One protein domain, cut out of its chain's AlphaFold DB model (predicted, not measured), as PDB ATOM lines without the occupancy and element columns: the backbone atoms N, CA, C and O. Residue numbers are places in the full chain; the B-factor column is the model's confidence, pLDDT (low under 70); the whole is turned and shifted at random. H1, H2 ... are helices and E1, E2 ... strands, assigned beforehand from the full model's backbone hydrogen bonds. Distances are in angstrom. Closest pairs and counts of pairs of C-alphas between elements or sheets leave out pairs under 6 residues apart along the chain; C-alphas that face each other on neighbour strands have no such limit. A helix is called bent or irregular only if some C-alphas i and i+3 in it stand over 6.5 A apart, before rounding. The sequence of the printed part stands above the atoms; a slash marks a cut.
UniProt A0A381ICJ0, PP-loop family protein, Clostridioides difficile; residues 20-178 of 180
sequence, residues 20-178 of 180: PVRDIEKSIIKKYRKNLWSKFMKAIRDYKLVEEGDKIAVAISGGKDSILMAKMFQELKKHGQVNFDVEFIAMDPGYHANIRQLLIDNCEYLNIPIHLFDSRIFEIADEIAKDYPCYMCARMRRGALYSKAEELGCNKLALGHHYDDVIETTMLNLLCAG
ATOM      1  N   PRO A  20     -34.184 -39.169 -40.596       95.75
ATOM      2  CA  PRO A  20     -35.257 -40.017 -40.082       95.75
ATOM      3  C   PRO A  20     -35.697 -39.614 -38.669       95.75
ATOM      4  O   PRO A  20     -34.862 -39.327 -37.806       95.75
ATOM      5  N   VAL A  21     -37.005 -39.654 -38.388       95.69
ATOM      6  CA  VAL A  21     -37.582 -39.207 -37.098       95.69
ATOM      7  C   VAL A  21     -36.907 -39.871 -35.900       95.69
ATOM      8  O   VAL A  21     -36.577 -39.212 -34.916       95.69
ATOM      9  N   ARG A  22     -36.613 -41.170 -36.010       95.38
ATOM     10  CA  ARG A  22     -35.906 -41.935 -34.976       95.38
ATOM     11  C   ARG A  22     -34.523 -41.361 -34.659       95.38
ATOM     12  O   ARG A  22     -34.107 -41.374 -33.499       95.38
ATOM     13  N   ASP A  23     -33.798 -40.890 -35.669       96.44
ATOM     14  CA  ASP A  23     -32.470 -40.307 -35.487       96.44
ATOM     15  C   ASP A  23     -32.557 -38.905 -34.887       96.44
ATOM     16  O   ASP A  23     -31.750 -38.568 -34.015       96.44
ATOM     17  N   ILE A  24     -33.584 -38.132 -35.260       95.62
ATOM     18  CA  ILE A  24     -33.907 -36.847 -34.626       95.62
ATOM     19  C   ILE A  24     -34.184 -37.055 -33.129       95.62
ATOM     20  O   ILE A  24     -33.503 -36.451 -32.298       95.62
ATOM     21  N   GLU A  25     -35.101 -37.958 -32.770       95.56
ATOM     22  CA  GLU A  25     -35.443 -38.296 -31.376       95.56
ATOM     23  C   GLU A  25     -34.212 -38.747 -30.582       95.56
ATOM     24  O   GLU A  25     -33.883 -38.201 -29.524       95.56
ATOM     25  N   LYS A  26     -33.441 -39.684 -31.145       96.12
ATOM     26  CA  LYS A  26     -32.195 -40.169 -30.541       96.12
ATOM     27  C   LYS A  26     -31.181 -39.042 -30.340       96.12
ATOM     28  O   LYS A  26     -30.430 -39.067 -29.360       96.12
ATOM     29  N   SER A  27     -31.128 -38.062 -31.243       96.88
ATOM     30  CA  SER A  27     -30.208 -36.929 -31.125       96.88
ATOM     31  C   SER A  27     -30.537 -36.046 -29.917       96.88
ATOM     32  O   SER A  27     -29.603 -35.630 -29.227       96.88
ATOM     33  N   ILE A  28     -31.820 -35.844 -29.591       96.38
ATOM     34  CA  ILE A  28     -32.272 -35.056 -28.429       96.38
ATOM     35  C   ILE A  28     -31.740 -35.681 -27.133       96.38
ATOM     36  O   ILE A  28     -31.106 -35.003 -26.320       96.38
ATOM     37  N   ILE A  29     -31.917 -36.996 -26.973       94.75
ATOM     38  CA  ILE A  29     -31.568 -37.717 -25.739       94.75
ATOM     39  C   ILE A  29     -30.087 -38.116 -25.633       94.75
ATOM     40  O   ILE A  29     -29.626 -38.414 -24.522       94.75
ATOM     41  N   LYS A  30     -29.343 -38.144 -26.754       95.25
ATOM     42  CA  LYS A  30     -27.908 -38.497 -26.812       95.25
ATOM     43  C   LYS A  30     -27.025 -37.304 -27.172       95.25
ATOM     44  O   LYS A  30     -26.343 -36.779 -26.296       95.25
ATOM     45  N   LYS A  31     -27.027 -36.874 -28.439       96.94
ATOM     46  CA  LYS A  31     -26.121 -35.829 -28.959       96.94
ATOM     47  C   LYS A  31     -26.302 -34.503 -28.215       96.94
ATOM     48  O   LYS A  31     -25.328 -33.905 -27.773       96.94
ATOM     49  N   TYR A  32     -27.550 -34.085 -28.014       96.94
ATOM     50  CA  TYR A  32     -27.908 -32.827 -27.355       96.94
ATOM     51  C   TYR A  32     -28.267 -33.004 -25.877       96.94
ATOM     52  O   TYR A  32     -28.787 -32.081 -25.248       96.94
ATOM     53  N   ARG A  33     -27.927 -34.155 -25.279       96.00
ATOM     54  CA  ARG A  33     -28.340 -34.499 -23.915       96.00
ATOM     55  C   ARG A  33     -27.941 -33.437 -22.897       96.00
ATOM     56  O   ARG A  33     -28.777 -32.956 -22.147       96.00
ATOM     57  N   LYS A  34     -26.659 -33.064 -22.874       96.69
ATOM     58  CA  LYS A  34     -26.099 -32.142 -21.872       96.69
ATOM     59  C   LYS A  34     -26.743 -30.755 -21.938       96.69
ATOM     60  O   LYS A  34     -27.037 -30.170 -20.899       96.69
ATOM     61  N   ASN A  35     -26.942 -30.244 -23.149       94.69
ATOM     62  CA  ASN A  35     -27.317 -28.849 -23.367       94.69
ATOM     63  C   ASN A  35     -28.830 -28.639 -23.434       94.69
ATOM     64  O   ASN A  35     -29.281 -27.550 -23.095       94.69
ATOM     65  N   LEU A  36     -29.585 -29.667 -23.829       95.25
ATOM     66  CA  LEU A  36     -31.029 -29.598 -24.012       95.25
ATOM     67  C   LEU A  36     -31.752 -30.520 -23.023       95.25
ATOM     68  O   LEU A  36     -32.306 -30.046 -22.033       95.25
ATOM     69  N   TRP A  37     -31.671 -31.839 -23.230       96.69
ATOM     70  CA  TRP A  37     -32.457 -32.822 -22.473       96.69
ATOM     71  C   TRP A  37     -32.253 -32.737 -20.955       96.69
ATOM     72  O   TRP A  37     -33.211 -32.698 -20.190       96.69
ATOM     73  N   SER A  38     -31.003 -32.669 -20.496       96.62
ATOM     74  CA  SER A  38     -30.679 -32.600 -19.069       96.62
ATOM     75  C   SER A  38     -31.187 -31.313 -18.424       96.62
ATOM     76  O   SER A  38     -31.614 -31.356 -17.272       96.62
ATOM     77  N   LYS A  39     -31.158 -30.182 -19.144       96.69
ATOM     78  CA  LYS A  39     -31.680 -28.902 -18.641       96.69
ATOM     79  C   LYS A  39     -33.204 -28.921 -18.573       96.69
ATOM     80  O   LYS A  39     -33.754 -28.527 -17.552       96.69
ATOM     81  N   PHE A  40     -33.859 -29.451 -19.605       96.81
ATOM     82  CA  PHE A  40     -35.307 -29.651 -19.638       96.81
ATOM     83  C   PHE A  40     -35.781 -30.540 -18.480       96.81
ATOM     84  O   PHE A  40     -36.602 -30.122 -17.668       96.81
ATOM     85  N   MET A  41     -35.172 -31.719 -18.317       96.56
ATOM     86  CA  MET A  41     -35.487 -32.634 -17.215       96.56
ATOM     87  C   MET A  41     -35.191 -32.031 -15.840       96.56
ATOM     88  O   MET A  41     -35.895 -32.328 -14.876       96.56
ATOM     89  N   LYS A  42     -34.133 -31.217 -15.724       96.62
ATOM     90  CA  LYS A  42     -33.829 -30.490 -14.490       96.62
ATOM     91  C   LYS A  42     -34.936 -29.486 -14.171       96.62
ATOM     92  O   LYS A  42     -35.459 -29.538 -13.071       96.62
ATOM     93  N   ALA A  43     -35.343 -28.658 -15.133       96.38
ATOM     94  CA  ALA A  43     -36.417 -27.687 -14.938       96.38
ATOM     95  C   ALA A  43     -37.746 -28.357 -14.554       96.38
ATOM     96  O   ALA A  43     -38.401 -27.911 -13.617       96.38
ATOM     97  N   ILE A  44     -38.109 -29.465 -15.212       96.31
ATOM     98  CA  ILE A  44     -39.319 -30.223 -14.862       96.31
ATOM     99  C   ILE A  44     -39.314 -30.641 -13.391       96.31
ATOM    100  O   ILE A  44     -40.322 -30.461 -12.714       96.31
ATOM    101  N   ARG A  45     -38.191 -31.175 -12.896       95.25
ATOM    102  CA  ARG A  45     -38.082 -31.624 -11.502       95.25
ATOM    103  C   ARG A  45     -38.013 -30.463 -10.520       95.25
ATOM    104  O   ARG A  45     -38.747 -30.468  -9.539       95.25
ATOM    105  N   ASP A  46     -37.143 -29.493 -10.783       97.62
ATOM    106  CA  ASP A  46     -36.861 -28.389  -9.862       97.62
ATOM    107  C   ASP A  46     -38.110 -27.519  -9.642       97.62
ATOM    108  O   ASP A  46     -38.349 -27.059  -8.528       97.62
ATOM    109  N   TYR A  47     -38.936 -27.348 -10.682       97.06
ATOM    110  CA  TYR A  47     -40.137 -26.507 -10.643       97.06
ATOM    111  C   TYR A  47     -41.456 -27.287 -10.655       97.06
ATOM    112  O   TYR A  47     -42.511 -26.670 -10.773       97.06
ATOM    113  N   LYS A  48     -41.416 -28.624 -10.547       96.06
ATOM    114  CA  LYS A  48     -42.608 -29.496 -10.573       96.06
ATOM    115  C   LYS A  48     -43.549 -29.190 -11.751       96.06
ATOM    116  O   LYS A  48     -44.767 -29.108 -11.614       96.06
ATOM    117  N   LEU A  49     -42.972 -28.986 -12.936       96.88
ATOM    118  CA  LEU A  49     -43.743 -28.577 -14.120       96.88
ATOM    119  C   LEU A  49     -44.646 -29.699 -14.644       96.88
ATOM    120  O   LEU A  49     -45.659 -29.411 -15.273       96.88
ATOM    121  N   VAL A  50     -44.273 -30.953 -14.383       97.56
ATOM    122  CA  VAL A  50     -45.023 -32.155 -14.755       97.56
ATOM    123  C   VAL A  50     -45.132 -33.047 -13.527       97.56
ATOM    124  O   VAL A  50     -44.114 -33.436 -12.950       97.56
ATOM    125  N   GLU A  51     -46.360 -33.347 -13.137       96.69
ATOM    126  CA  GLU A  51     -46.741 -34.097 -11.946       96.69
ATOM    127  C   GLU A  51     -47.731 -35.212 -12.311       96.69
ATOM    128  O   GLU A  51     -48.268 -35.267 -13.418       96.69
ATOM    129  N   GLU A  52     -47.927 -36.147 -11.383       96.94
ATOM    130  CA  GLU A  52     -48.803 -37.300 -11.588       96.94
ATOM    131  C   GLU A  52     -50.252 -36.850 -11.818       96.94
ATOM    132  O   GLU A  52     -50.800 -36.068 -11.040       96.94
ATOM    133  N   GLY A  53     -50.875 -37.364 -12.877       97.00
ATOM    134  CA  GLY A  53     -52.246 -37.035 -13.262       97.00
ATOM    135  C   GLY A  53     -52.401 -35.717 -14.025       97.00
ATOM    136  O   GLY A  53     -53.529 -35.365 -14.368       97.00
ATOM    137  N   ASP A  54     -51.313 -34.995 -14.318       98.31
ATOM    138  CA  ASP A  54     -51.394 -33.799 -15.157       98.31
ATOM    139  C   ASP A  54     -51.888 -34.136 -16.566       98.31
ATOM    140  O   ASP A  54     -51.504 -35.147 -17.155       98.31
ATOM    141  N   LYS A  55     -52.662 -33.221 -17.149       98.50
ATOM    142  CA  LYS A  55     -52.956 -33.185 -18.578       98.50
ATOM    143  C   LYS A  55     -52.435 -31.869 -19.150       98.50
ATOM    144  O   LYS A  55     -52.933 -30.789 -18.838       98.50
ATOM    145  N   ILE A  56     -51.394 -31.949 -19.971       98.62
ATOM    146  CA  ILE A  56     -50.609 -30.791 -20.403       98.62
ATOM    147  C   ILE A  56     -50.889 -30.487 -21.870       98.62
ATOM    148  O   ILE A  56     -50.635 -31.314 -22.743       98.62
ATOM    149  N   ALA A  57     -51.333 -29.267 -22.157       98.69
ATOM    150  CA  ALA A  57     -51.379 -28.747 -23.516       98.69
ATOM    151  C   ALA A  57     -50.007 -28.176 -23.902       98.69
ATOM    152  O   ALA A  57     -49.456 -27.329 -23.199       98.69
ATOM    153  N   VAL A  58     -49.453 -28.593 -25.035       98.62
ATOM    154  CA  VAL A  58     -48.215 -28.051 -25.605       98.62
ATOM    155  C   VAL A  58     -48.575 -27.177 -26.800       98.62
ATOM    156  O   VAL A  58     -49.058 -27.681 -27.814       98.62
ATOM    157  N   ALA A  59     -48.344 -25.867 -26.693       98.00
ATOM    158  CA  ALA A  59     -48.657 -24.932 -27.770       98.00
ATOM    159  C   ALA A  59     -47.558 -24.903 -28.841       98.00
ATOM    160  O   ALA A  59     -46.382 -24.674 -28.538       98.00
ATOM    161  N   ILE A  60     -47.958 -25.061 -30.103       97.19
ATOM    162  CA  ILE A  60     -47.068 -25.080 -31.266       97.19
ATOM    163  C   ILE A  60     -47.370 -23.877 -32.156       97.19
ATOM    164  O   ILE A  60     -48.493 -23.692 -32.620       97.19
ATOM    165  N   SER A  61     -46.348 -23.054 -32.399       92.44
ATOM    166  CA  SER A  61     -46.434 -21.875 -33.272       92.44
ATOM    167  C   SER A  61     -45.906 -22.126 -34.687       92.44
ATOM    168  O   SER A  61     -46.007 -21.247 -35.534       92.44
ATOM    169  N   GLY A  62     -45.280 -23.284 -34.924       90.12
ATOM    170  CA  GLY A  62     -44.545 -23.604 -36.155       90.12
ATOM    171  C   GLY A  62     -43.078 -23.179 -36.133       90.12
ATOM    172  O   GLY A  62     -42.306 -23.596 -36.991       90.12
ATOM    173  N   GLY A  63     -42.663 -22.409 -35.124       92.00
ATOM    174  CA  GLY A  63     -41.257 -22.093 -34.890       92.00
ATOM    175  C   GLY A  63     -40.480 -23.276 -34.308       92.00
ATOM    176  O   GLY A  63     -41.042 -24.115 -33.591       92.00
ATOM    177  N   LYS A  64     -39.166 -23.294 -34.566       93.75
ATOM    178  CA  LYS A  64     -38.232 -24.348 -34.128       93.75
ATOM    179  C   LYS A  64     -38.323 -24.652 -32.628       93.75
ATOM    180  O   LYS A  64     -38.257 -25.817 -32.255       93.75
ATOM    181  N   ASP A  65     -38.521 -23.641 -31.782       96.19
ATOM    182  CA  ASP A  65     -38.495 -23.793 -30.323       96.19
ATOM    183  C   ASP A  65     -39.740 -24.525 -29.815       96.19
ATOM    184  O   ASP A  65     -39.642 -25.470 -29.033       96.19
ATOM    185  N   SER A  66     -40.913 -24.168 -30.346       97.12
ATOM    186  CA  SER A  66     -42.174 -24.846 -30.022       97.12
ATOM    187  C   SER A  66     -42.216 -26.290 -30.541       97.12
ATOM    188  O   SER A  66     -42.662 -27.189 -29.830       97.12
ATOM    189  N   ILE A  67     -41.666 -26.536 -31.737       97.25
ATOM    190  CA  ILE A  67     -41.554 -27.879 -32.323       97.25
ATOM    191  C   ILE A  67     -40.566 -28.737 -31.520       97.25
ATOM    192  O   ILE A  67     -40.856 -29.889 -31.193       97.25
ATOM    193  N   LEU A  68     -39.409 -28.179 -31.156       97.50
ATOM    194  CA  LEU A  68     -38.417 -28.878 -30.345       97.50
ATOM    195  C   LEU A  68     -38.978 -29.215 -28.959       97.50
ATOM    196  O   LEU A  68     -38.816 -30.343 -28.498       97.50
ATOM    197  N   MET A  69     -39.680 -28.273 -28.321       97.81
ATOM    198  CA  MET A  69     -40.375 -28.512 -27.057       97.81
ATOM    199  C   MET A  69     -41.399 -29.644 -27.184       97.81
ATOM    200  O   MET A  69     -41.409 -30.536 -26.336       97.81
ATOM    201  N   ALA A  70     -42.199 -29.673 -28.253       98.31
ATOM    202  CA  ALA A  70     -43.139 -30.764 -28.498       98.31
ATOM    203  C   ALA A  70     -42.433 -32.129 -28.575       98.31
ATOM    204  O   ALA A  70     -42.851 -33.075 -27.902       98.31
ATOM    205  N   LYS A  71     -41.301 -32.225 -29.288       97.81
ATOM    206  CA  LYS A  71     -40.494 -33.458 -29.312       97.81
ATOM    207  C   LYS A  71     -39.908 -33.817 -27.949       97.81
ATOM    208  O   LYS A  71     -39.887 -34.995 -27.604       97.81
ATOM    209  N   MET A  72     -39.485 -32.843 -27.143       97.56
ATOM    210  CA  MET A  72     -39.040 -33.120 -25.772       97.56
ATOM    211  C   MET A  72     -40.172 -33.674 -24.895       97.56
ATOM    212  O   MET A  72     -39.921 -34.586 -24.113       97.56
ATOM    213  N   PHE A  73     -41.409 -33.186 -25.040       98.19
ATOM    214  CA  PHE A  73     -42.567 -33.741 -24.327       98.19
ATOM    215  C   PHE A  73     -42.938 -35.154 -24.801       98.19
ATOM    216  O   PHE A  73     -43.287 -35.991 -23.971       98.19
ATOM    217  N   GLN A  74     -42.802 -35.464 -26.094       97.62
ATOM    218  CA  GLN A  74     -42.972 -36.839 -26.584       97.62
ATOM    219  C   GLN A  74     -41.919 -37.788 -25.999       97.62
ATOM    220  O   GLN A  74     -42.263 -38.858 -25.496       97.62
ATOM    221  N   GLU A  75     -40.648 -37.376 -25.984       96.94
ATOM    222  CA  GLU A  75     -39.579 -38.152 -25.345       96.94
ATOM    223  C   GLU A  75     -39.793 -38.271 -23.827       96.94
ATOM    224  O   GLU A  75     -39.500 -39.314 -23.243       96.94
ATOM    225  N   LEU A  76     -40.363 -37.247 -23.183       96.88
ATOM    226  CA  LEU A  76     -40.730 -37.288 -21.767       96.88
ATOM    227  C   LEU A  76     -41.858 -38.284 -21.503       96.88
ATOM    228  O   LEU A  76     -41.739 -39.068 -20.573       96.88
ATOM    229  N   LYS A  77     -42.919 -38.300 -22.316       95.69
ATOM    230  CA  LYS A  77     -44.012 -39.280 -22.185       95.69
ATOM    231  C   LYS A  77     -43.515 -40.710 -22.431       95.69
ATOM    232  O   LYS A  77     -43.990 -41.643 -21.798       95.69
ATOM    233  N   LYS A  78     -42.535 -40.884 -23.324       94.12
ATOM    234  CA  LYS A  78     -41.950 -42.185 -23.694       94.12
ATOM    235  C   LYS A  78     -40.957 -42.738 -22.669       94.12
ATOM    236  O   LYS A  78     -40.855 -43.952 -22.517       94.12
ATOM    237  N   HIS A  79     -40.184 -41.872 -22.013       90.12
ATOM    238  CA  HIS A  79     -39.081 -42.269 -21.124       90.12
ATOM    239  C   HIS A  79     -39.260 -41.846 -19.661       90.12
ATOM    240  O   HIS A  79     -38.465 -42.247 -18.807       90.12
ATOM    241  N   GLY A  80     -40.248 -41.005 -19.371       84.75
ATOM    242  CA  GLY A  80     -40.561 -40.511 -18.037       84.75
ATOM    243  C   GLY A  80     -41.209 -41.576 -17.157       84.75
ATOM    244  O   GLY A  80     -41.747 -42.567 -17.637       84.75
ATOM    245  N   GLN A  81     -41.129 -41.355 -15.846       85.25
ATOM    246  CA  GLN A  81     -41.738 -42.221 -14.826       85.25
ATOM    247  C   GLN A  81     -43.056 -41.658 -14.277       85.25
ATOM    248  O   GLN A  81     -43.745 -42.349 -13.539       85.25
ATOM    249  N   VAL A  82     -43.372 -40.402 -14.602       92.69
ATOM    250  CA  VAL A  82     -44.593 -39.713 -14.176       92.69
ATOM    251  C   VAL A  82     -45.692 -40.034 -15.181       92.69
ATOM    252  O   VAL A  82     -45.464 -39.878 -16.386       92.69
ATOM    253  N   ASN A  83     -46.870 -40.451 -14.717       95.00
ATOM    254  CA  ASN A  83     -48.021 -40.617 -15.596       95.00
ATOM    255  C   ASN A  83     -48.737 -39.273 -15.729       95.00
ATOM    256  O   ASN A  83     -49.382 -38.796 -14.802       95.00
ATOM    257  N   PHE A  84     -48.618 -38.673 -16.904       97.75
ATOM    258  CA  PHE A  84     -49.305 -37.445 -17.295       97.75
ATOM    259  C   PHE A  84     -49.754 -37.589 -18.744       97.75
ATOM    260  O   PHE A  84     -49.088 -38.280 -19.514       97.75
ATOM    261  N   ASP A  85     -50.825 -36.930 -19.152       97.94
ATOM    262  CA  ASP A  85     -51.261 -36.869 -20.543       97.94
ATOM    263  C   ASP A  85     -50.792 -35.589 -21.222       97.94
ATOM    264  O   ASP A  85     -50.538 -34.567 -20.584       97.94
ATOM    265  N   VAL A  86     -50.631 -35.658 -22.541       98.12
ATOM    266  CA  VAL A  86     -50.138 -34.539 -23.337       98.12
ATOM    267  C   VAL A  86     -50.959 -34.389 -24.603       98.12
ATOM    268  O   VAL A  86     -51.134 -35.346 -25.353       98.12
ATOM    269  N   GLU A  87     -51.434 -33.173 -24.835       98.50
ATOM    270  CA  GLU A  87     -52.133 -32.761 -26.048       98.50
ATOM    271  C   GLU A  87     -51.279 -31.710 -26.755       98.50
ATOM    272  O   GLU A  87     -50.726 -30.817 -26.111       98.50
ATOM    273  N   PHE A  88     -51.172 -31.772 -28.079       98.50
ATOM    274  CA  PHE A  88     -50.446 -30.760 -28.846       98.50
ATOM    275  C   PHE A  88     -51.456 -29.858 -29.531       98.50
ATOM    276  O   PHE A  88     -52.292 -30.340 -30.286       98.50
ATOM    277  N   ILE A  89     -51.405 -28.555 -29.275       98.31
ATOM    278  CA  ILE A  89     -52.363 -27.601 -29.839       98.31
ATOM    279  C   ILE A  89     -51.638 -26.614 -30.746       98.31
ATOM    280  O   ILE A  89     -50.605 -26.050 -30.382       98.31
ATOM    281  N   ALA A  90     -52.191 -26.396 -31.933       97.25
ATOM    282  CA  ALA A  90     -51.690 -25.429 -32.893       97.25
ATOM    283  C   ALA A  90     -52.804 -24.430 -33.189       97.25
ATOM    284  O   ALA A  90     -53.883 -24.798 -33.641       97.25
ATOM    285  N   MET A  91     -52.551 -23.161 -32.902       94.75
ATOM    286  CA  MET A  91     -53.518 -22.100 -33.153       94.75
ATOM    287  C   MET A  91     -53.143 -21.383 -34.440       94.75
ATOM    288  O   MET A  91     -52.028 -20.870 -34.548       94.75
ATOM    289  N   ASP A  92     -54.095 -21.282 -35.359       91.88
ATOM    290  CA  ASP A  92     -53.994 -20.439 -36.538       91.88
ATOM    291  C   ASP A  92     -54.633 -19.060 -36.246       91.88
ATOM    292  O   ASP A  92     -55.856 -18.945 -36.073       91.88
ATOM    293  N   PRO A  93     -53.830 -17.989 -36.104       84.62
ATOM    294  CA  PRO A  93     -54.338 -16.630 -35.933       84.62
ATOM    295  C   PRO A  93     -54.786 -15.966 -37.245       84.62
ATOM    296  O   PRO A  93     -55.365 -14.881 -37.181       84.62
ATOM    297  N   GLY A  94     -54.524 -16.589 -38.398       84.88
ATOM    298  CA  GLY A  94     -54.665 -16.012 -39.738       84.88
ATOM    299  C   GLY A  94     -53.392 -16.165 -40.581       84.88
ATOM    300  O   GLY A  94     -52.997 -15.232 -41.279       84.88
ATOM    301  N   TYR A  95     -52.694 -17.296 -40.467       84.19
ATOM    302  CA  TYR A  95     -51.487 -17.591 -41.227       84.19
ATOM    303  C   TYR A  95     -51.748 -17.593 -42.735       84.19
ATOM    304  O   TYR A  95     -52.815 -17.967 -43.222       84.19
ATOM    305  N   HIS A  96     -50.713 -17.235 -43.497       86.50
ATOM    306  CA  HIS A  96     -50.688 -17.503 -44.932       86.50
ATOM    307  C   HIS A  96     -50.786 -19.014 -45.170       86.50
ATOM    308  O   HIS A  96     -50.181 -19.800 -44.436       86.50
ATOM    309  N   ALA A  97     -51.507 -19.427 -46.216       88.38
ATOM    310  CA  ALA A  97     -51.781 -20.841 -46.486       88.38
ATOM    311  C   ALA A  97     -50.502 -21.696 -46.586       88.38
ATOM    312  O   ALA A  97     -50.462 -22.814 -46.082       88.38
ATOM    313  N   ASN A  98     -49.430 -21.151 -47.167       88.25
ATOM    314  CA  ASN A  98     -48.128 -21.818 -47.258       88.25
ATOM    315  C   ASN A  98     -47.456 -22.022 -45.885       88.25
ATOM    316  O   ASN A  98     -46.846 -23.061 -45.655       88.25
ATOM    317  N   ILE A  99     -47.586 -21.064 -44.961       87.81
ATOM    318  CA  ILE A  99     -47.053 -21.168 -43.594       87.81
ATOM    319  C   ILE A  99     -47.858 -22.180 -42.779       87.81
ATOM    320  O   ILE A  99     -47.273 -22.997 -42.067       87.81
ATOM    321  N   ARG A 100     -49.190 -22.173 -42.924       91.94
ATOM    322  CA  ARG A 100     -50.064 -23.188 -42.318       91.94
ATOM    323  C   ARG A 100     -49.693 -24.588 -42.808       91.94
ATOM    324  O   ARG A 100     -49.533 -25.486 -41.988       91.94
ATOM    325  N   GLN A 101     -49.497 -24.757 -44.117       92.88
ATOM    326  CA  GLN A 101     -49.103 -26.043 -44.689       92.88
ATOM    327  C   GLN A 101     -47.730 -26.493 -44.178       92.88
ATOM    328  O   GLN A 101     -47.592 -27.626 -43.738       92.88
ATOM    329  N   LEU A 102     -46.743 -25.594 -44.124       92.06
ATOM    330  CA  LEU A 102     -45.415 -25.913 -43.594       92.06
ATOM    331  C   LEU A 102     -45.459 -26.386 -42.130       92.06
ATOM    332  O   LEU A 102     -44.727 -27.302 -41.753       92.06
ATOM    333  N   LEU A 103     -46.303 -25.771 -41.295       94.25
ATOM    334  CA  LEU A 103     -46.532 -26.215 -39.917       94.25
ATOM    335  C   LEU A 103     -47.094 -27.644 -39.880       94.25
ATOM    336  O   LEU A 103     -46.573 -28.468 -39.124       94.25
ATOM    337  N   ILE A 104     -48.121 -27.927 -40.687       95.94
ATOM    338  CA  ILE A 104     -48.752 -29.252 -40.780       95.94
ATOM    339  C   ILE A 104     -47.724 -30.287 -41.246       95.94
ATOM    340  O   ILE A 104     -47.476 -31.247 -40.521       95.94
ATOM    341  N   ASP A 105     -47.041 -30.035 -42.364       95.00
ATOM    342  CA  ASP A 105     -46.046 -30.942 -42.950       95.00
ATOM    343  C   ASP A 105     -44.919 -31.271 -41.962       95.00
ATOM    344  O   ASP A 105     -44.429 -32.401 -41.902       95.00
ATOM    345  N   ASN A 106     -44.476 -30.283 -41.176       95.00
ATOM    346  CA  ASN A 106     -43.456 -30.496 -40.154       95.00
ATOM    347  C   ASN A 106     -43.984 -31.327 -38.980       95.00
ATOM    348  O   ASN A 106     -43.264 -32.192 -38.482       95.00
ATOM    349  N   CYS A 107     -45.218 -31.084 -38.530       97.06
ATOM    350  CA  CYS A 107     -45.817 -31.848 -37.436       97.06
ATOM    351  C   CYS A 107     -46.089 -33.297 -37.849       97.06
ATOM    352  O   CYS A 107     -45.733 -34.207 -37.103       97.06
ATOM    353  N   GLU A 108     -46.628 -33.517 -39.050       97.12
ATOM    354  CA  GLU A 108     -46.837 -34.850 -39.624       97.12
ATOM    355  C   GLU A 108     -45.512 -35.593 -39.777       97.12
ATOM    356  O   GLU A 108     -45.363 -36.699 -39.258       97.12
ATOM    357  N   TYR A 109     -44.509 -34.954 -40.393       96.25
ATOM    358  CA  TYR A 109     -43.179 -35.539 -40.546       96.25
ATOM    359  C   TYR A 109     -42.580 -35.968 -39.204       96.25
ATOM    360  O   TYR A 109     -41.963 -37.022 -39.103       96.25
ATOM    361  N   LEU A 110     -42.758 -35.156 -38.161       97.06
ATOM    362  CA  LEU A 110     -42.200 -35.392 -36.833       97.06
ATOM    363  C   LEU A 110     -43.081 -36.271 -35.930       97.06
ATOM    364  O   LEU A 110     -42.706 -36.497 -34.771       97.06
ATOM    365  N   ASN A 111     -44.200 -36.790 -36.448       97.56
ATOM    366  CA  ASN A 111     -45.214 -37.557 -35.723       97.56
ATOM    367  C   ASN A 111     -45.772 -36.815 -34.496       97.56
ATOM    368  O   ASN A 111     -45.905 -37.399 -33.420       97.56
ATOM    369  N   ILE A 112     -46.060 -35.520 -34.626       98.12
ATOM    370  CA  ILE A 112     -46.661 -34.688 -33.576       98.12
ATOM    371  C   ILE A 112     -48.171 -34.580 -33.850       98.12
ATOM    372  O   ILE A 112     -48.556 -33.902 -34.803       98.12
ATOM    373  N   PRO A 113     -49.039 -35.228 -33.048       97.38
ATOM    374  CA  PRO A 113     -50.483 -35.222 -33.280       97.38
ATOM    375  C   PRO A 113     -51.092 -33.900 -32.802       97.38
ATOM    376  O   PRO A 113     -51.386 -33.739 -31.620       97.38
ATOM    377  N   ILE A 114     -51.235 -32.938 -33.715       97.81
ATOM    378  CA  ILE A 114     -51.725 -31.594 -33.394       97.81
ATOM    379  C   ILE A 114     -53.249 -31.474 -33.495       97.81
ATOM    380  O   ILE A 114     -53.868 -31.914 -34.461       97.81
ATOM    381  N   HIS A 115     -53.839 -30.761 -32.541       97.56
ATOM    382  CA  HIS A 115     -55.172 -30.172 -32.635       97.56
ATOM    383  C   HIS A 115     -55.032 -28.773 -33.236       97.56
ATOM    384  O   HIS A 115     -54.741 -27.807 -32.522       97.56
ATOM    385  N   LEU A 116     -55.179 -28.670 -34.557       96.12
ATOM    386  CA  LEU A 116     -55.160 -27.389 -35.262       96.12
ATOM    387  C   LEU A 116     -56.521 -26.693 -35.132       96.12
ATOM    388  O   LEU A 116     -57.550 -27.303 -35.419       96.12
ATOM    389  N   PHE A 117     -56.539 -25.426 -34.718       94.56
ATOM    390  CA  PHE A 117     -57.773 -24.648 -34.585       94.56
ATOM    391  C   PHE A 117     -57.597 -23.188 -35.006       94.56
ATOM    392  O   PHE A 117     -56.542 -22.584 -34.806       94.56
ATOM    393  N   ASP A 118     -58.659 -22.615 -35.568       91.00
ATOM    394  CA  ASP A 118     -58.687 -21.246 -36.073       91.00
ATOM    395  C   ASP A 118     -59.177 -20.264 -35.001       91.00
ATOM    396  O   ASP A 118     -60.148 -20.521 -34.291       91.00
ATOM    397  N   SER A 119     -58.515 -19.110 -34.897       82.56
ATOM    398  CA  SER A 119     -58.849 -18.072 -33.906       82.56
ATOM    399  C   SER A 119     -59.203 -16.710 -34.516       82.56
ATOM    400  O   SER A 119     -59.724 -15.853 -33.804       82.56
ATOM    401  N   ARG A 120     -58.951 -16.504 -35.823       77.69
ATOM    402  CA  ARG A 120     -59.199 -15.245 -36.574       77.69
ATOM    403  C   ARG A 120     -58.674 -13.975 -35.881       77.69
ATOM    404  O   ARG A 120     -59.193 -12.880 -36.071       77.69
ATOM    405  N   ILE A 121     -57.633 -14.108 -35.058       79.50
ATOM    406  CA  ILE A 121     -57.130 -13.019 -34.209       79.50
ATOM    407  C   ILE A 121     -56.558 -11.870 -35.040       79.50
ATOM    408  O   ILE A 121     -56.727 -10.719 -34.649       79.50
ATOM    409  N   PHE A 122     -55.894 -12.152 -36.164       75.44
ATOM    410  CA  PHE A 122     -55.315 -11.103 -37.007       75.44
ATOM    411  C   PHE A 122     -56.379 -10.186 -37.609       75.44
ATOM    412  O   PHE A 122     -56.191  -8.976 -37.612       75.44
ATOM    413  N   GLU A 123     -57.517 -10.744 -38.027       72.88
ATOM    414  CA  GLU A 123     -58.650  -9.968 -38.546       72.88
ATOM    415  C   GLU A 123     -59.218  -9.042 -37.461       72.88
ATOM    416  O   GLU A 123     -59.352  -7.840 -37.667       72.88
ATOM    417  N   ILE A 124     -59.463  -9.585 -36.266       72.75
ATOM    418  CA  ILE A 124     -60.039  -8.836 -35.141       72.75
ATOM    419  C   ILE A 124     -59.073  -7.753 -34.627       72.75
ATOM    420  O   ILE A 124     -59.492  -6.651 -34.272       72.75
ATOM    421  N   ALA A 125     -57.772  -8.051 -34.570       69.50
ATOM    422  CA  ALA A 125     -56.762  -7.097 -34.117       69.50
ATOM    423  C   ALA A 125     -56.618  -5.909 -35.081       69.50
ATOM    424  O   ALA A 125     -56.451  -4.781 -34.609       69.50
ATOM    425  N   ASP A 126     -56.735  -6.145 -36.392       67.81
ATOM    426  CA  ASP A 126     -56.708  -5.092 -37.414       67.81
ATOM    427  C   ASP A 126     -57.928  -4.159 -37.337       67.81
ATOM    428  O   ASP A 126     -57.807  -2.952 -37.559       67.81
ATOM    429  N   GLU A 127     -59.099  -4.688 -36.974       68.50
ATOM    430  CA  GLU A 127     -60.319  -3.886 -36.827       68.50
ATOM    431  C   GLU A 127     -60.332  -3.032 -35.549       68.50
ATOM    432  O   GLU A 127     -60.802  -1.892 -35.573       68.50
ATOM    433  N   ILE A 128     -59.828  -3.565 -34.429       64.81
ATOM    434  CA  ILE A 128     -60.056  -2.988 -33.092       64.81
ATOM    435  C   ILE A 128     -58.864  -2.168 -32.573       64.81
ATOM    436  O   ILE A 128     -59.063  -1.240 -31.788       64.81
ATOM    437  N   ALA A 129     -57.624  -2.479 -32.967       59.66
ATOM    438  CA  ALA A 129     -56.432  -1.983 -32.272       59.66
ATOM    439  C   ALA A 129     -55.366  -1.402 -33.216       59.66
ATOM    440  O   ALA A 129     -54.225  -1.861 -33.216       59.66
ATOM    441  N   LYS A 130     -55.703  -0.338 -33.960       60.50
ATOM    442  CA  LYS A 130     -54.731   0.390 -34.803       60.50
ATOM    443  C   LYS A 130     -53.544   0.957 -34.009       60.50
ATOM    444  O   LYS A 130     -52.432   0.973 -34.524       60.50
ATOM    445  N   ASP A 131     -53.764   1.359 -32.753       55.22
ATOM    446  CA  ASP A 131     -52.739   2.031 -31.938       55.22
ATOM    447  C   ASP A 131     -51.797   1.061 -31.190       55.22
ATOM    448  O   ASP A 131     -50.651   1.412 -30.916       55.22
ATOM    449  N   TYR A 132     -52.239  -0.169 -30.870       57.25
ATOM    450  CA  TYR A 132     -51.442  -1.170 -30.125       57.25
ATOM    451  C   TYR A 132     -51.700  -2.625 -30.573       57.25
ATOM    452  O   TYR A 132     -52.046  -3.488 -29.750       57.25
ATOM    453  N   PRO A 133     -51.506  -2.943 -31.862       66.81
ATOM    454  CA  PRO A 133     -51.915  -4.229 -32.425       66.81
ATOM    455  C   PRO A 133     -51.172  -5.418 -31.795       66.81
ATOM    456  O   PRO A 133     -51.771  -6.460 -31.528       66.81
ATOM    457  N   CYS A 134     -49.884  -5.262 -31.464       71.12
ATOM    458  CA  CYS A 134     -49.064  -6.353 -30.928       71.12
ATOM    459  C   CYS A 134     -49.460  -6.773 -29.503       71.12
ATOM    460  O   CYS A 134     -49.504  -7.968 -29.209       71.12
ATOM    461  N   TYR A 135     -49.782  -5.821 -28.618       76.06
ATOM    462  CA  TYR A 135     -50.187  -6.130 -27.240       76.06
ATOM    463  C   TYR A 135     -51.538  -6.852 -27.208       76.06
ATOM    464  O   TYR A 135     -51.684  -7.876 -26.534       76.06
ATOM    465  N   MET A 136     -52.515  -6.348 -27.972       78.56
ATOM    466  CA  MET A 136     -53.840  -6.961 -28.048       78.56
ATOM    467  C   MET A 136     -53.770  -8.349 -28.690       78.56
ATOM    468  O   MET A 136     -54.291  -9.312 -28.125       78.56
ATOM    469  N   CYS A 137     -53.038  -8.485 -29.801       78.25
ATOM    470  CA  CYS A 137     -52.811  -9.771 -30.457       78.25
ATOM    471  C   CYS A 137     -52.191 -10.791 -29.489       78.25
ATOM    472  O   CYS A 137     -52.726 -11.887 -29.323       78.25
ATOM    473  N   ALA A 138     -51.122 -10.432 -28.767       83.62
ATOM    474  CA  ALA A 138     -50.487 -11.333 -27.802       83.62
ATOM    475  C   ALA A 138     -51.451 -11.796 -26.692       83.62
ATOM    476  O   ALA A 138     -51.455 -12.976 -26.326       83.62
ATOM    477  N   ARG A 139     -52.304 -10.894 -26.182       85.81
ATOM    478  CA  ARG A 139     -53.327 -11.226 -25.177       85.81
ATOM    479  C   ARG A 139     -54.397 -12.163 -25.719       85.81
ATOM    480  O   ARG A 139     -54.713 -13.156 -25.066       85.81
ATOM    481  N   MET A 140     -54.927 -11.875 -26.903       88.94
ATOM    482  CA  MET A 140     -55.951 -12.704 -27.541       88.94
ATOM    483  C   MET A 140     -55.426 -14.107 -27.848       88.94
ATOM    484  O   MET A 140     -56.095 -15.090 -27.545       88.94
ATOM    485  N   ARG A 141     -54.192 -14.210 -28.364       90.56
ATOM    486  CA  ARG A 141     -53.538 -15.499 -28.651       90.56
ATOM    487  C   ARG A 141     -53.438 -16.358 -27.399       90.56
ATOM    488  O   ARG A 141     -53.740 -17.546 -27.428       90.56
ATOM    489  N   ARG A 142     -53.053 -15.742 -26.281       92.31
ATOM    490  CA  ARG A 142     -52.963 -16.424 -24.991       92.31
ATOM    491  C   ARG A 142     -54.336 -16.888 -24.494       92.31
ATOM    492  O   ARG A 142     -54.458 -18.035 -24.082       92.31
ATOM    493  N   GLY A 143     -55.363 -16.041 -24.596       93.69
ATOM    494  CA  GLY A 143     -56.739 -16.403 -24.232       93.69
ATOM    495  C   GLY A 143     -57.303 -17.560 -25.066       93.69
ATOM    496  O   GLY A 143     -57.907 -18.477 -24.511       93.69
ATOM    497  N   ALA A 144     -57.046 -17.568 -26.376       94.69
ATOM    498  CA  ALA A 144     -57.461 -18.649 -27.268       94.69
ATOM    499  C   ALA A 144     -56.772 -19.983 -26.926       94.69
ATOM    500  O   ALA A 144     -57.429 -21.021 -26.873       94.69
ATOM    501  N   LEU A 145     -55.469 -19.956 -26.623       96.50
ATOM    502  CA  LEU A 145     -54.737 -21.145 -26.172       96.50
ATOM    503  C   LEU A 145     -55.257 -21.677 -24.831       96.50
ATOM    504  O   LEU A 145     -55.404 -22.887 -24.692       96.50
ATOM    505  N   TYR A 146     -55.558 -20.800 -23.866       96.31
ATOM    506  CA  TYR A 146     -56.159 -21.209 -22.591       96.31
ATOM    507  C   TYR A 146     -57.528 -21.850 -22.791       96.31
ATOM    508  O   TYR A 146     -57.754 -22.947 -22.296       96.31
ATOM    509  N   SER A 147     -58.383 -21.229 -23.603       96.56
ATOM    510  CA  SER A 147     -59.717 -21.763 -23.900       96.56
ATOM    511  C   SER A 147     -59.634 -23.155 -24.531       96.56
ATOM    512  O   SER A 147     -60.364 -24.059 -24.133       96.56
ATOM    513  N   LYS A 148     -58.702 -23.363 -25.476       97.56
ATOM    514  CA  LYS A 148     -58.516 -24.678 -26.104       97.56
ATOM    515  C   LYS A 148     -57.940 -25.714 -25.140       97.56
ATOM    516  O   LYS A 148     -58.343 -26.874 -25.178       97.56
ATOM    517  N   ALA A 149     -57.001 -25.314 -24.284       97.94
ATOM    518  CA  ALA A 149     -56.451 -26.194 -23.260       97.94
ATOM    519  C   ALA A 149     -57.546 -26.650 -22.279       97.94
ATOM    520  O   ALA A 149     -57.653 -27.846 -22.015       97.94
ATOM    521  N   GLU A 150     -58.396 -25.729 -21.816       97.56
ATOM    522  CA  GLU A 150     -59.538 -26.029 -20.942       97.56
ATOM    523  C   GLU A 150     -60.568 -26.942 -21.623       97.56
ATOM    524  O   GLU A 150     -61.004 -27.917 -21.014       97.56
ATOM    525  N   GLU A 151     -60.905 -26.695 -22.895       97.88
ATOM    526  CA  GLU A 151     -61.801 -27.553 -23.691       97.88
ATOM    527  C   GLU A 151     -61.300 -29.006 -23.749       97.88
ATOM    528  O   GLU A 151     -62.083 -29.950 -23.647       97.88
ATOM    529  N   LEU A 152     -59.984 -29.195 -23.871       98.00
ATOM    530  CA  LEU A 152     -59.345 -30.513 -23.888       98.00
ATOM    531  C   LEU A 152     -59.125 -31.100 -22.482       98.00
ATOM    532  O   LEU A 152     -58.566 -32.193 -22.362       98.00
ATOM    533  N   GLY A 153     -59.539 -30.402 -21.420       98.12
ATOM    534  CA  GLY A 153     -59.358 -30.820 -20.029       98.12
ATOM    535  C   GLY A 153     -57.911 -30.738 -19.538       98.12
ATOM    536  O   GLY A 153     -57.537 -31.462 -18.618       98.12
ATOM    537  N   CYS A 154     -57.074 -29.914 -20.171       98.50
ATOM    538  CA  CYS A 154     -55.688 -29.716 -19.761       98.50
ATOM    539  C   CYS A 154     -55.615 -28.761 -18.564       98.50
ATOM    540  O   CYS A 154     -56.200 -27.681 -18.588       98.50
ATOM    541  N   ASN A 155     -54.840 -29.122 -17.542       98.12
ATOM    542  CA  ASN A 155     -54.625 -28.300 -16.350       98.12
ATOM    543  C   ASN A 155     -53.334 -27.461 -16.415       98.12
ATOM    544  O   ASN A 155     -53.143 -26.564 -15.595       98.12
ATOM    545  N   LYS A 156     -52.445 -27.728 -17.381       98.19
ATOM    546  CA  LYS A 156     -51.206 -26.961 -17.604       98.19
ATOM    547  C   LYS A 156     -51.025 -26.641 -19.094       98.19
ATOM    548  O   LYS A 156     -51.394 -27.435 -19.956       98.19
ATOM    549  N   LEU A 157     -50.422 -25.485 -19.391       98.19
ATOM    550  CA  LEU A 157     -50.059 -25.056 -20.748       98.19
ATOM    551  C   LEU A 157     -48.546 -24.824 -20.848       98.19
ATOM    552  O   LEU A 157     -48.001 -23.959 -20.162       98.19
ATOM    553  N   ALA A 158     -47.882 -25.548 -21.745       98.19
ATOM    554  CA  ALA A 158     -46.476 -25.365 -22.078       98.19
ATOM    555  C   ALA A 158     -46.316 -24.446 -23.299       98.19
ATOM    556  O   ALA A 158     -46.935 -24.658 -24.345       98.19
ATOM    557  N   LEU A 159     -45.454 -23.433 -23.169       97.00
ATOM    558  CA  LEU A 159     -45.132 -22.454 -24.210       97.00
ATOM    559  C   LEU A 159     -43.629 -22.482 -24.497       97.00
ATOM    560  O   LEU A 159     -42.830 -22.537 -23.566       97.00
ATOM    561  N   GLY A 160     -43.249 -22.391 -25.772       95.25
ATOM    562  CA  GLY A 160     -41.864 -22.549 -26.235       95.25
ATOM    563  C   GLY A 160     -40.938 -21.355 -25.994       95.25
ATOM    564  O   GLY A 160     -40.098 -21.098 -26.848       95.25
ATOM    565  N   HIS A 161     -41.102 -20.623 -24.889       95.31
ATOM    566  CA  HIS A 161     -40.204 -19.518 -24.543       95.31
ATOM    567  C   HIS A 161     -38.856 -20.059 -24.048       95.31
ATOM    568  O   HIS A 161     -38.808 -21.015 -23.264       95.31
ATOM    569  N   HIS A 162     -37.767 -19.440 -24.484       94.69
ATOM    570  CA  HIS A 162     -36.397 -19.790 -24.133       94.69
ATOM    571  C   HIS A 162     -35.696 -18.672 -23.352       94.69
ATOM    572  O   HIS A 162     -36.275 -17.649 -23.003       94.69
ATOM    573  N   TYR A 163     -34.422 -18.895 -23.026       94.12
ATOM    574  CA  TYR A 163     -33.662 -18.006 -22.150       94.12
ATOM    575  C   TYR A 163     -33.543 -16.580 -22.704       94.12
ATOM    576  O   TYR A 163     -33.723 -15.631 -21.946       94.12
ATOM    577  N   ASP A 164     -33.328 -16.425 -24.013       96.00
ATOM    578  CA  ASP A 164     -33.211 -15.090 -24.610       96.00
ATOM    579  C   ASP A 164     -34.521 -14.287 -24.500       96.00
ATOM    580  O   ASP A 164     -34.451 -13.105 -24.189       96.00
ATOM    581  N   ASP A 165     -35.707 -14.916 -24.575       94.19
ATOM    582  CA  ASP A 165     -36.990 -14.224 -24.350       94.19
ATOM    583  C   ASP A 165     -37.063 -13.606 -22.943       94.19
ATOM    584  O   ASP A 165     -37.620 -12.523 -22.739       94.19
ATOM    585  N   VAL A 166     -36.492 -14.295 -21.946       93.81
ATOM    586  CA  VAL A 166     -36.416 -13.798 -20.564       93.81
ATOM    587  C   VAL A 166     -35.450 -12.621 -20.476       93.81
ATOM    588  O   VAL A 166     -35.769 -11.635 -19.810       93.81
ATOM    589  N   ILE A 167     -34.298 -12.692 -21.151       95.69
ATOM    590  CA  ILE A 167     -33.338 -11.580 -21.211       95.69
ATOM    591  C   ILE A 167     -34.006 -10.361 -21.846       95.69
ATOM    592  O   ILE A 167     -34.003  -9.289 -21.243       95.69
ATOM    593  N   GLU A 168     -34.629 -10.529 -23.010       93.94
ATOM    594  CA  GLU A 168     -35.318  -9.458 -23.731       93.94
ATOM    595  C   GLU A 168     -36.416  -8.829 -22.872       93.94
ATOM    596  O   GLU A 168     -36.442  -7.611 -22.686       93.94
ATOM    597  N   THR A 169     -37.267  -9.655 -22.259       91.44
ATOM    598  CA  THR A 169     -38.333  -9.178 -21.365       91.44
ATOM    599  C   THR A 169     -37.766  -8.422 -20.162       91.44
ATOM    600  O   THR A 169     -38.285  -7.371 -19.787       91.44
ATOM    601  N   THR A 170     -36.674  -8.915 -19.571       93.38
ATOM    602  CA  THR A 170     -36.012  -8.261 -18.430       93.38
ATOM    603  C   THR A 170     -35.433  -6.906 -18.833       93.38
ATOM    604  O   THR A 170     -35.612  -5.922 -18.117       93.38
ATOM    605  N   MET A 171     -34.780  -6.825 -19.997       94.38
ATOM    606  CA  MET A 171     -34.232  -5.568 -20.509       94.38
ATOM    607  C   MET A 171     -35.339  -4.560 -20.833       94.38
ATOM    608  O   MET A 171     -35.208  -3.390 -20.475       94.38
ATOM    609  N   LEU A 172     -36.448  -5.000 -21.438       91.12
ATOM    610  CA  LEU A 172     -37.615  -4.147 -21.690       91.12
ATOM    611  C   LEU A 172     -38.203  -3.593 -20.386       91.12
ATOM    612  O   LEU A 172     -38.467  -2.394 -20.291       91.12
ATOM    613  N   ASN A 173     -38.362  -4.431 -19.359       90.81
ATOM    614  CA  ASN A 173     -38.882  -3.992 -18.063       90.81
ATOM    615  C   ASN A 173     -37.952  -2.976 -17.386       90.81
ATOM    616  O   ASN A 173     -38.414  -1.936 -16.905       90.81
ATOM    617  N   LEU A 174     -36.643  -3.233 -17.405       93.75
ATOM    618  CA  LEU A 174     -35.660  -2.355 -16.780       93.75
ATOM    619  C   LEU A 174     -35.595  -0.990 -17.478       93.75
ATOM    620  O   LEU A 174     -35.619   0.042 -16.812       93.75
ATOM    621  N   LEU A 175     -35.529  -0.985 -18.813       94.62
ATOM    622  CA  LEU A 175     -35.284   0.224 -19.605       94.62
ATOM    623  C   LEU A 175     -36.552   1.041 -19.872       94.62
ATOM    624  O   LEU A 175     -36.484   2.268 -19.907       94.62
ATOM    625  N   CYS A 176     -37.700   0.388 -20.070       90.56
ATOM    626  CA  CYS A 176     -38.938   1.066 -20.470       90.56
ATOM    627  C   CYS A 176     -39.943   1.220 -19.325       90.56
ATOM    628  O   CYS A 176     -40.742   2.154 -19.351       90.56
ATOM    629  N   ALA A 177     -39.924   0.330 -18.328       88.50
ATOM    630  CA  ALA A 177     -40.864   0.366 -17.203       88.50
ATOM    631  C   ALA A 177     -40.215   0.757 -15.865       88.50
ATOM    632  O   ALA A 177     -40.940   0.996 -14.896       88.50
ATOM    633  N   GLY A 178     -38.878   0.820 -15.794       85.69
ATOM    634  CA  GLY A 178     -38.137   1.125 -14.567       85.69
ATOM    635  C   GLY A 178     -38.337   0.083 -13.464       85.69
ATOM    636  O   GLY A 178     -38.314   0.429 -12.283       85.69
TER     637      GLY A 178
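Overview. This is residues 20 to 178 of the 180 residues of the protein "PP-loop family protein" of Clostridioides difficile (UniProt A0A381ICJ0). A strongly twisted sheet of four parallel strands is the core, with H3 and H4 covering one face and the inner half of H6, residues 141 to 150, covering the other. H1 and H2 make a corner on the far side of H3 from the sheet, H5 packs on residues 133 to 141 of H6 away from the sheet, and H7 sticks out as a free arm. The printed part has 159 residues, with seven named helices and four named strands in the order H1 H2 E1 H3 E2 H4 E3 H5 H6 E4 H7, class mixed; the sheet's order is E3 E2 E1 E4. It is compact, with a radius of gyration of the C-alphas of 17.0 A and spans of 47 by 40 by 30 A.

Along the chain. Start in the sheet with E2, residues 85 to 92, 23.1 A long, from C-alpha 85 at (-51.261, -36.869, -20.543). Its other strands are E1, 55 to 60, E3, 114 to 118, and E4, 156 to 158. On the sheet are H3, residues 64 to 79, 22.2 A long; H4, residues 97 to 109, 18.0 A; and H6, residues 133 to 151, 26.8 A. Not on the sheet are H1, residues 21 to 29, H2, residues 33 to 46, and H5, residues 121 to 128, among others. H7, 163 to 177, runs 20.3 A to C-alpha 177 at (-40.864, 0.366, -17.203).

Arrangement. Look between E2 and E1 for N 58 and O 87, 2.8 A apart; between E3 and E2, N 115 and O 88 are 2.8 A apart; between E1 and E4, N 158 and O 57 are 2.8 A apart. E1, H3, E2 and E2, H4, E3 are strand-helix-strand units, parallel neighbours with a helix between; E3, H5 H6, E4 is a split one, with E2 and E1 between its strands. These three crossovers are right-handed. H3 and H4 are on the same face, at heights over the sheet of 9.8 A and 10.4 A, and H6 is on the opposite face, making three layers. H5 touches H6, closest at the C-alphas of Ala 125 and Pro 133, 5.9 A. H1 and H3 only just touch, with 3 pairs of C-alphas within 8 A, closest Glu 25 and Lys 71, 7.3 A. H1 and H2 touch only at the corner, closest at the C-alphas of Ile 29 and Trp 37, 6.0 A. H2 is only just irregular: C-alphas 35 and 38 are 6.6 A apart. Each O i to N i+4 pair is within hydrogen-bond range in H1, H3, H4, H5, H6 and H7, and 8 of 10 in H2.

Size, cuts and confidence. The C-alphas of Gln 81 and Lys 130 are the two farthest apart, 48.8 A. The printed part has no cut and no long link. Residues 163 to 178 stand free. Residues 125 to 133 have pLDDT under 70; the mean of the printed part is 92.0.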